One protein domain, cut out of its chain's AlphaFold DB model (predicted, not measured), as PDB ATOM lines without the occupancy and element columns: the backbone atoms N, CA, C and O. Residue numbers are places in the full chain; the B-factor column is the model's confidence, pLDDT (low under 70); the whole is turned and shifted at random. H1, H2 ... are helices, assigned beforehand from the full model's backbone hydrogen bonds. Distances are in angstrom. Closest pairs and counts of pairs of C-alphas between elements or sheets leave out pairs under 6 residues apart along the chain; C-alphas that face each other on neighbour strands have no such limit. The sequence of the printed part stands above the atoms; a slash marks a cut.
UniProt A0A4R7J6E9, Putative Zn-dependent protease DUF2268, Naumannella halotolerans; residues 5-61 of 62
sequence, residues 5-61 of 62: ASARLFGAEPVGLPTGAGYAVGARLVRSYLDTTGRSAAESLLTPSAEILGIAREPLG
ATOM      1  N   ALA A   5     173.961 113.028 148.993       92.50
ATOM      2  CA  ALA A   5     175.251 112.440 148.625       92.50
ATOM      3  C   ALA A   5     175.862 111.630 149.785       92.50
ATOM      4  O   ALA A   5     176.355 110.524 149.581       92.50
ATOM      5  N   SER A   6     175.776 112.156 151.006       91.75
ATOM      6  CA  SER A   6     176.270 111.491 152.213       91.75
ATOM      7  C   SER A   6     175.332 110.371 152.656       91.75
ATOM      8  O   SER A   6     175.816 109.329 153.077       91.75
ATOM      9  N   ALA A   7     174.013 110.543 152.512       93.94
ATOM     10  CA  ALA A   7     173.041 109.482 152.791       93.94
ATOM     11  C   ALA A   7     173.353 108.229 151.958       93.94
ATOM     12  O   ALA A   7     173.543 107.154 152.521       93.94
ATOM     13  N   ARG A   8     173.567 108.394 150.643       94.25
ATOM     14  CA  ARG A   8     173.982 107.299 149.749       94.25
ATOM     15  C   ARG A   8     175.309 106.670 150.168       94.25
ATOM     16  O   ARG A   8     175.417 105.449 150.182       94.25
ATOM     17  N   LEU A   9     176.305 107.486 150.524       94.00
ATOM     18  CA  LEU A   9     177.625 107.002 150.943       94.00
ATOM     19  C   LEU A   9     177.559 106.118 152.199       94.00
ATOM     20  O   LEU A   9     178.319 105.160 152.308       94.00
ATOM     21  N   PHE A  10     176.657 106.429 153.130       94.38
ATOM     22  CA  PHE A  10     176.505 105.711 154.398       94.38
ATOM     23  C   PHE A  10     175.347 104.695 154.407       94.38
ATOM     24  O   PHE A  10     175.031 104.154 155.463       94.38
ATOM     25  N   GLY A  11     174.723 104.414 153.256       95.12
ATOM     26  CA  GLY A  11     173.640 103.428 153.142       95.12
ATOM     27  C   GLY A  11     172.300 103.864 153.752       95.12
ATOM     28  O   GLY A  11     171.477 103.012 154.077       95.12
ATOM     29  N   ALA A  12     172.082 105.168 153.927       95.62
ATOM     30  CA  ALA A  12     170.813 105.745 154.362       95.62
ATOM     31  C   ALA A  12     169.947 106.173 153.164       95.62
ATOM     32  O   ALA A  12     170.466 106.519 152.099       95.62
ATOM     33  N   GLU A  13     168.628 106.200 153.361       96.06
ATOM     34  CA  GLU A  13     167.674 106.607 152.325       96.06
ATOM     35  C   GLU A  13     167.803 108.113 152.009       96.06
ATOM     36  O   GLU A  13     167.716 108.940 152.926       96.06
ATOM     37  N   PRO A  14     168.024 108.508 150.740       94.38
ATOM     38  CA  PRO A  14     168.010 109.908 150.325       94.38
ATOM     39  C   PRO A  14     166.608 110.510 150.450       94.38
ATOM     40  O   PRO A  14     165.615 109.871 150.120       94.38
ATOM     41  N   VAL A  15     166.519 111.773 150.864       95.75
ATOM     42  CA  VAL A  15     165.231 112.453 151.106       95.75
ATOM     43  C   VAL A  15     165.055 113.708 150.249       95.75
ATOM     44  O   VAL A  15     164.182 114.534 150.512       95.75
ATOM     45  N   GLY A  16     165.884 113.875 149.216       95.00
ATOM     46  CA  GLY A  16     165.845 115.020 148.310       95.00
ATOM     47  C   GLY A  16     166.602 116.243 148.828       95.00
ATOM     48  O   GLY A  16     166.382 117.350 148.335       95.00
ATOM     49  N   LEU A  17     167.485 116.087 149.820       95.19
ATOM     50  CA  LEU A  17     168.218 117.208 150.402       95.19
ATOM     51  C   LEU A  17     169.571 117.418 149.709       95.19
ATOM     52  O   LEU A  17     170.405 116.506 149.680       95.19
ATOM     53  N   PRO A  18     169.865 118.635 149.211       94.00
ATOM     54  CA  PRO A  18     171.181 118.932 148.671       94.00
ATOM     55  C   PRO A  18     172.244 118.907 149.773       94.00
ATOM     56  O   PRO A  18     171.977 119.130 150.959       94.00
ATOM     57  N   THR A  19     173.495 118.677 149.375       94.19
ATOM     58  CA  THR A  19     174.635 118.761 150.291       94.19
ATOM     59  C   THR A  19     174.689 120.134 150.954       94.19
ATOM     60  O   THR A  19     174.761 121.160 150.288       94.19
ATOM     61  N   GLY A  20     174.710 120.145 152.285       92.81
ATOM     62  CA  GLY A  20     174.774 121.366 153.082       92.81
ATOM     63  C   GLY A  20     173.420 122.000 153.391       92.81
ATOM     64  O   GLY A  20     173.418 123.065 154.005       92.81
ATOM     65  N   ALA A  21     172.290 121.361 153.055       93.31
ATOM     66  CA  ALA A  21     170.951 121.894 153.337       93.31
ATOM     67  C   ALA A  21     170.783 122.348 154.800       93.31
ATOM     68  O   ALA A  21     170.312 123.454 155.052       93.31
ATOM     69  N   GLY A  22     171.265 121.556 155.764       92.56
ATOM     70  CA  GLY A  22     171.210 121.917 157.186       92.56
ATOM     71  C   GLY A  22     172.000 123.183 157.543       92.56
ATOM     72  O   GLY A  22     171.552 123.962 158.374       92.56
ATOM     73  N   TYR A  23     173.135 123.439 156.884       94.38
ATOM     74  CA  TYR A  23     173.919 124.657 157.115       94.38
ATOM     75  C   TYR A  23     173.209 125.890 156.545       94.38
ATOM     76  O   TYR A  23     173.125 126.919 157.210       94.38
ATOM     77  N   ALA A  24     172.636 125.767 155.342       94.75
ATOM     78  CA  ALA A  24     171.863 126.841 154.724       94.75
ATOM     79  C   ALA A  24     170.616 127.200 155.551       94.75
ATOM     80  O   ALA A  24     170.342 128.377 155.785       94.75
ATOM     81  N   VAL A  25     169.884 126.193 156.040       94.88
ATOM     82  CA  VAL A  25     168.740 126.394 156.943       94.88
ATOM     83  C   VAL A  25     169.197 126.998 158.274       94.88
ATOM     84  O   VAL A  25     168.621 127.987 158.722       94.88
ATOM     85  N   GLY A  26     170.268 126.469 158.869       95.19
ATOM     86  CA  GLY A  26     170.834 126.978 160.119       95.19
ATOM     87  C   GLY A  26     171.224 128.455 160.040       95.19
ATOM     88  O   GLY A  26     170.881 129.225 160.932       95.19
ATOM     89  N   ALA A  27     171.857 128.882 158.944       96.50
ATOM     90  CA  ALA A  27     172.215 130.284 158.734       96.50
ATOM     91  C   ALA A  27     170.986 131.211 158.709       96.50
ATOM     92  O   ALA A  27     171.028 132.303 159.276       96.50
ATOM     93  N   ARG A  28     169.874 130.770 158.102       96.75
ATOM     94  CA  ARG A  28     168.609 131.525 158.088       96.75
ATOM     95  C   ARG A  28     167.976 131.611 159.474       96.75
ATOM     96  O   ARG A  28     167.519 132.683 159.853       96.75
ATOM     97  N   LEU A  29     167.984 130.513 160.231       97.88
ATOM     98  CA  LEU A  29     167.464 130.476 161.602       97.88
ATOM     99  C   LEU A  29     168.255 131.410 162.525       97.88
ATOM    100  O   LEU A  29     167.664 132.240 163.209       97.88
ATOM    101  N   VAL A  30     169.589 131.328 162.494       97.62
ATOM    102  CA  VAL A  30     170.460 132.216 163.280       97.62
ATOM    103  C   VAL A  30     170.197 133.670 162.914       97.62
ATOM    104  O   VAL A  30     170.018 134.492 163.806       97.62
ATOM    105  N   ARG A  31     170.109 133.989 161.618       98.12
ATOM    106  CA  ARG A  31     169.819 135.356 161.180       98.12
ATOM    107  C   ARG A  31     168.480 135.857 161.712       98.12
ATOM    108  O   ARG A  31     168.449 136.913 162.327       98.12
ATOM    109  N   SER A  32     167.420 135.065 161.561       98.31
ATOM    110  CA  SER A  32     166.091 135.413 162.069       98.31
ATOM    111  C   SER A  32     166.101 135.686 163.574       98.31
ATOM    112  O   SER A  32     165.500 136.658 164.020       98.31
ATOM    113  N   TYR A  33     166.800 134.869 164.367       98.50
ATOM    114  CA  TYR A  33     166.927 135.085 165.812       98.50
ATOM    115  C   TYR A  33     167.675 136.386 166.149       98.50
ATOM    116  O   TYR A  33     167.209 137.156 166.991       98.50
ATOM    117  N   LEU A  34     168.812 136.654 165.498       98.31
ATOM    118  CA  LEU A  34     169.593 137.873 165.750       98.31
ATOM    119  C   LEU A  34     168.802 139.125 165.350       98.31
ATOM    120  O   LEU A  34     168.736 140.075 166.123       98.31
ATOM    121  N   ASP A  35     168.131 139.089 164.196       98.31
ATOM    122  CA  ASP A  35     167.293 140.189 163.712       98.31
ATOM    123  C   ASP A  35     166.091 140.435 164.650       98.31
ATOM    124  O   ASP A  35     165.723 141.581 164.895       98.31
ATOM    125  N   THR A  36     165.511 139.376 165.228       98.12
ATOM    126  CA  THR A  36     164.364 139.479 166.152       98.12
ATOM    127  C   THR A  36     164.766 139.987 167.537       98.12
ATOM    128  O   THR A  36     164.035 140.755 168.157       98.12
ATOM    129  N   THR A  37     165.917 139.553 168.051       97.62
ATOM    130  CA  THR A  37     166.361 139.883 169.419       97.62
ATOM    131  C   THR A  37     167.225 141.137 169.496       97.62
ATOM    132  O   THR A  37     167.426 141.666 170.588       97.62
ATOM    133  N   GLY A  38     167.784 141.589 168.370       98.19
ATOM    134  CA  GLY A  38     168.772 142.666 168.317       98.19
ATOM    135  C   GLY A  38     170.134 142.300 168.921       98.19
ATOM    136  O   GLY A  38     171.003 143.163 169.014       98.19
ATOM    137  N   ARG A  39     170.334 141.041 169.341       97.75
ATOM    138  CA  ARG A  39     171.606 140.558 169.893       97.75
ATOM    139  C   ARG A  39     172.592 140.241 168.780       97.75
ATOM    140  O   ARG A  39     172.225 139.852 167.673       97.75
ATOM    141  N   SER A  40     173.871 140.320 169.109       98.12
ATOM    142  CA  SER A  40     174.948 139.770 168.297       98.12
ATOM    143  C   SER A  40     175.132 138.267 168.537       98.12
ATOM    144  O   SER A  40     174.697 137.690 169.540       98.12
ATOM    145  N   ALA A  41     175.850 137.621 167.615       97.00
ATOM    146  CA  ALA A  41     176.250 136.228 167.782       97.00
ATOM    147  C   ALA A  41     177.147 136.030 169.019       97.00
ATOM    148  O   ALA A  41     177.021 135.021 169.704       97.00
ATOM    149  N   ALA A  42     178.017 137.002 169.325       98.00
ATOM    150  CA  ALA A  42     178.917 136.945 170.476       98.00
ATOM    151  C   ALA A  42     178.151 136.964 171.809       98.00
ATOM    152  O   ALA A  42     178.466 136.198 172.715       98.00
ATOM    153  N   GLU A  43     177.103 137.781 171.908       98.12
ATOM    154  CA  GLU A  43     176.230 137.828 173.091       98.12
ATOM    155  C   GLU A  43     175.394 136.554 173.259       98.12
ATOM    156  O   GLU A  43     174.958 136.242 174.364       98.12
ATOM    157  N   SER A  44     175.187 135.802 172.175       97.44
ATOM    158  CA  SER A  44     174.315 134.623 172.149       97.44
ATOM    159  C   SER A  44     175.078 133.292 172.150       97.44
ATOM    160  O   SER A  44     174.493 132.245 171.885       97.44
ATOM    161  N   LEU A  45     176.383 133.302 172.450       97.00
ATOM    162  CA  LEU A  45     177.245 132.109 172.390       97.00
ATOM    163  C   LEU A  45     176.769 130.952 173.276       97.00
ATOM    164  O   LEU A  45     176.964 129.792 172.926       97.00
ATOM    165  N   LEU A  46     176.178 131.273 174.428       98.06
ATOM    166  CA  LEU A  46     175.695 130.293 175.405       98.06
ATOM    167  C   LEU A  46     174.173 130.136 175.378       98.06
ATOM    168  O   LEU A  46     173.617 129.420 176.211       98.06
ATOM    169  N   THR A  47     173.491 130.801 174.443       97.88
ATOM    170  CA  THR A  47     172.041 130.690 174.306       97.88
ATOM    171  C   THR A  47     171.679 129.256 173.913       97.88
ATOM    172  O   THR A  47     172.218 128.733 172.931       97.88
ATOM    173  N   PRO A  48     170.763 128.596 174.644       98.12
ATOM    174  CA  PRO A  48     170.307 127.263 174.284       98.12
ATOM    175  C   PRO A  48     169.712 127.236 172.875       98.12
ATOM    176  O   PRO A  48     168.920 128.098 172.493       98.12
ATOM    177  N   SER A  49     170.022 126.191 172.109       96.62
ATOM    178  CA  SER A  49     169.502 126.043 170.745       96.62
ATOM    179  C   SER A  49     167.972 126.000 170.693       96.62
ATOM    180  O   SER A  49     167.386 126.510 169.745       96.62
ATOM    181  N   ALA A  50     167.317 125.448 171.718       97.31
ATOM    182  CA  ALA A  50     165.859 125.428 171.817       97.31
ATOM    183  C   ALA A  50     165.250 126.840 171.879       97.31
ATOM    184  O   ALA A  50     164.219 127.080 171.255       97.31
ATOM    185  N   GLU A  51     165.902 127.779 172.571       97.62
ATOM    186  CA  GLU A  51     165.473 129.183 172.636       97.62
ATOM    187  C   GLU A  51     165.641 129.863 171.273       97.62
ATOM    188  O   GLU A  51     164.702 130.476 170.765       97.62
ATOM    189  N   ILE A  52     166.802 129.673 170.634       97.69
ATOM    190  CA  ILE A  52     167.078 130.198 169.288       97.69
ATOM    191  C   ILE A  52     166.024 129.697 168.297       97.69
ATOM    192  O   ILE A  52     165.467 130.490 167.543       97.69
ATOM    193  N   LEU A  53     165.725 128.394 168.306       97.44
ATOM    194  CA  LEU A  53     164.728 127.795 167.418       97.44
ATOM    195  C   LEU A  53     163.311 128.282 167.725       97.44
ATOM    196  O   LEU A  53     162.553 128.505 166.787       97.44
ATOM    197  N   GLY A  54     162.947 128.459 168.996       97.19
ATOM    198  CA  GLY A  54     161.632 128.981 169.374       97.19
ATOM    199  C   GLY A  54     161.377 130.370 168.787       97.19
ATOM    200  O   GLY A  54     160.341 130.598 168.173       97.19
ATOM    201  N   ILE A  55     162.362 131.261 168.896       97.56
ATOM    202  CA  ILE A  55     162.256 132.641 168.404       97.56
ATOM    203  C   ILE A  55     162.413 132.712 166.879       97.56
ATOM    204  O   ILE A  55     161.682 133.434 166.211       97.56
ATOM    205  N   ALA A  56     163.357 131.968 166.297       97.44
ATOM    206  CA  ALA A  56     163.655 132.049 164.865       97.44
ATOM    207  C   ALA A  56     162.521 131.533 163.967       97.44
ATOM    208  O   ALA A  56     162.449 131.906 162.798       97.44
ATOM    209  N   ARG A  57     161.674 130.636 164.477       94.88
ATOM    210  CA  ARG A  57     160.631 129.963 163.693       94.88
ATOM    211  C   ARG A  57     159.416 130.837 163.413       94.88
ATOM    212  O   ARG A  57     158.890 130.766 162.304       94.88
ATOM    213  N   GLU A  58     159.013 131.688 164.358       91.94
ATOM    214  CA  GLU A  58     157.839 132.552 164.179       91.94
ATOM    215  C   GLU A  58     157.966 133.481 162.956       91.94
ATOM    216  O   GLU A  58     157.074 133.444 162.106       91.94
ATOM    217  N   PRO A  59     159.069 134.236 162.759       90.69
ATOM    218  CA  PRO A  59     159.209 135.101 161.585       90.69
ATOM    219  C   PRO A  59     159.379 134.333 160.266       90.69
ATOM    220  O   PRO A  59     159.107 134.874 159.196       90.69
ATOM    221  N   LEU A  60     159.858 133.085 160.322       90.56
ATOM    222  CA  LEU A  60     160.088 132.247 159.142       90.56
ATOM    223  C   LEU A  60     158.847 131.452 158.709       90.56
ATOM    224  O   LEU A  60     158.841 130.935 157.591       90.56
ATOM    225  N   GLY A  61     157.823 131.355 159.562       88.06
ATOM    226  CA  GLY A  61     156.585 130.628 159.278       88.06
ATOM    227  C   GLY A  61     156.764 129.109 159.164       88.06
ATOM    228  O   GLY A  61     156.075 128.487 158.353       88.06
TER     229      GLY A  61
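AT A GLANCE: This is residues 5 to 61 of the 62 residues of the protein "Putative Zn-dependent protease DUF2268" of Naumannella halotolerans (UniProt A0A4R7J6E9). A long straight helix, H2, is crossed by a second, H3, while an arm at the start of the printed part, with short H1, reaches away beyond the beginning of H2. The 57 printed residues hold three named helices, H1, H2, H3 in order, and no named strand: all helix. The whole is loose, radius of gyration of the C-alphas 14.4 A, and elongated, spanning 41 by 24 by 15 A.

HOW THE PARTS SIT: H1, residues 5 to 9, is apart from H2, residues 21 to 37, and from H3, residues 49 to 60. H2 touches H3 with residues 29 to 36 alone, about perpendicular at 84 degrees; their closest C-alphas, of Tyr 33 and Ala 56, are 4.6 A apart. Every O i to N i+4 pair is within hydrogen-bond range in H1 and H2, 5 of 8 in H3.

IN THESE COORDINATES: H1 begins at C-alpha 5 (175.251, 112.440, 148.625) and measures 6.4 A. H2 measures 24.6 A. H3 measures 16.2 A and ends at C-alpha 60 (160.088, 132.247, 159.142).

THE WHOLE: The farthest C-alphas, of Gly 11 and Gly 38, are 42.4 A apart. Both links are long; residues 8 to 13 stand free. The printed part has no cut, and no printed residue is under pLDDT 70.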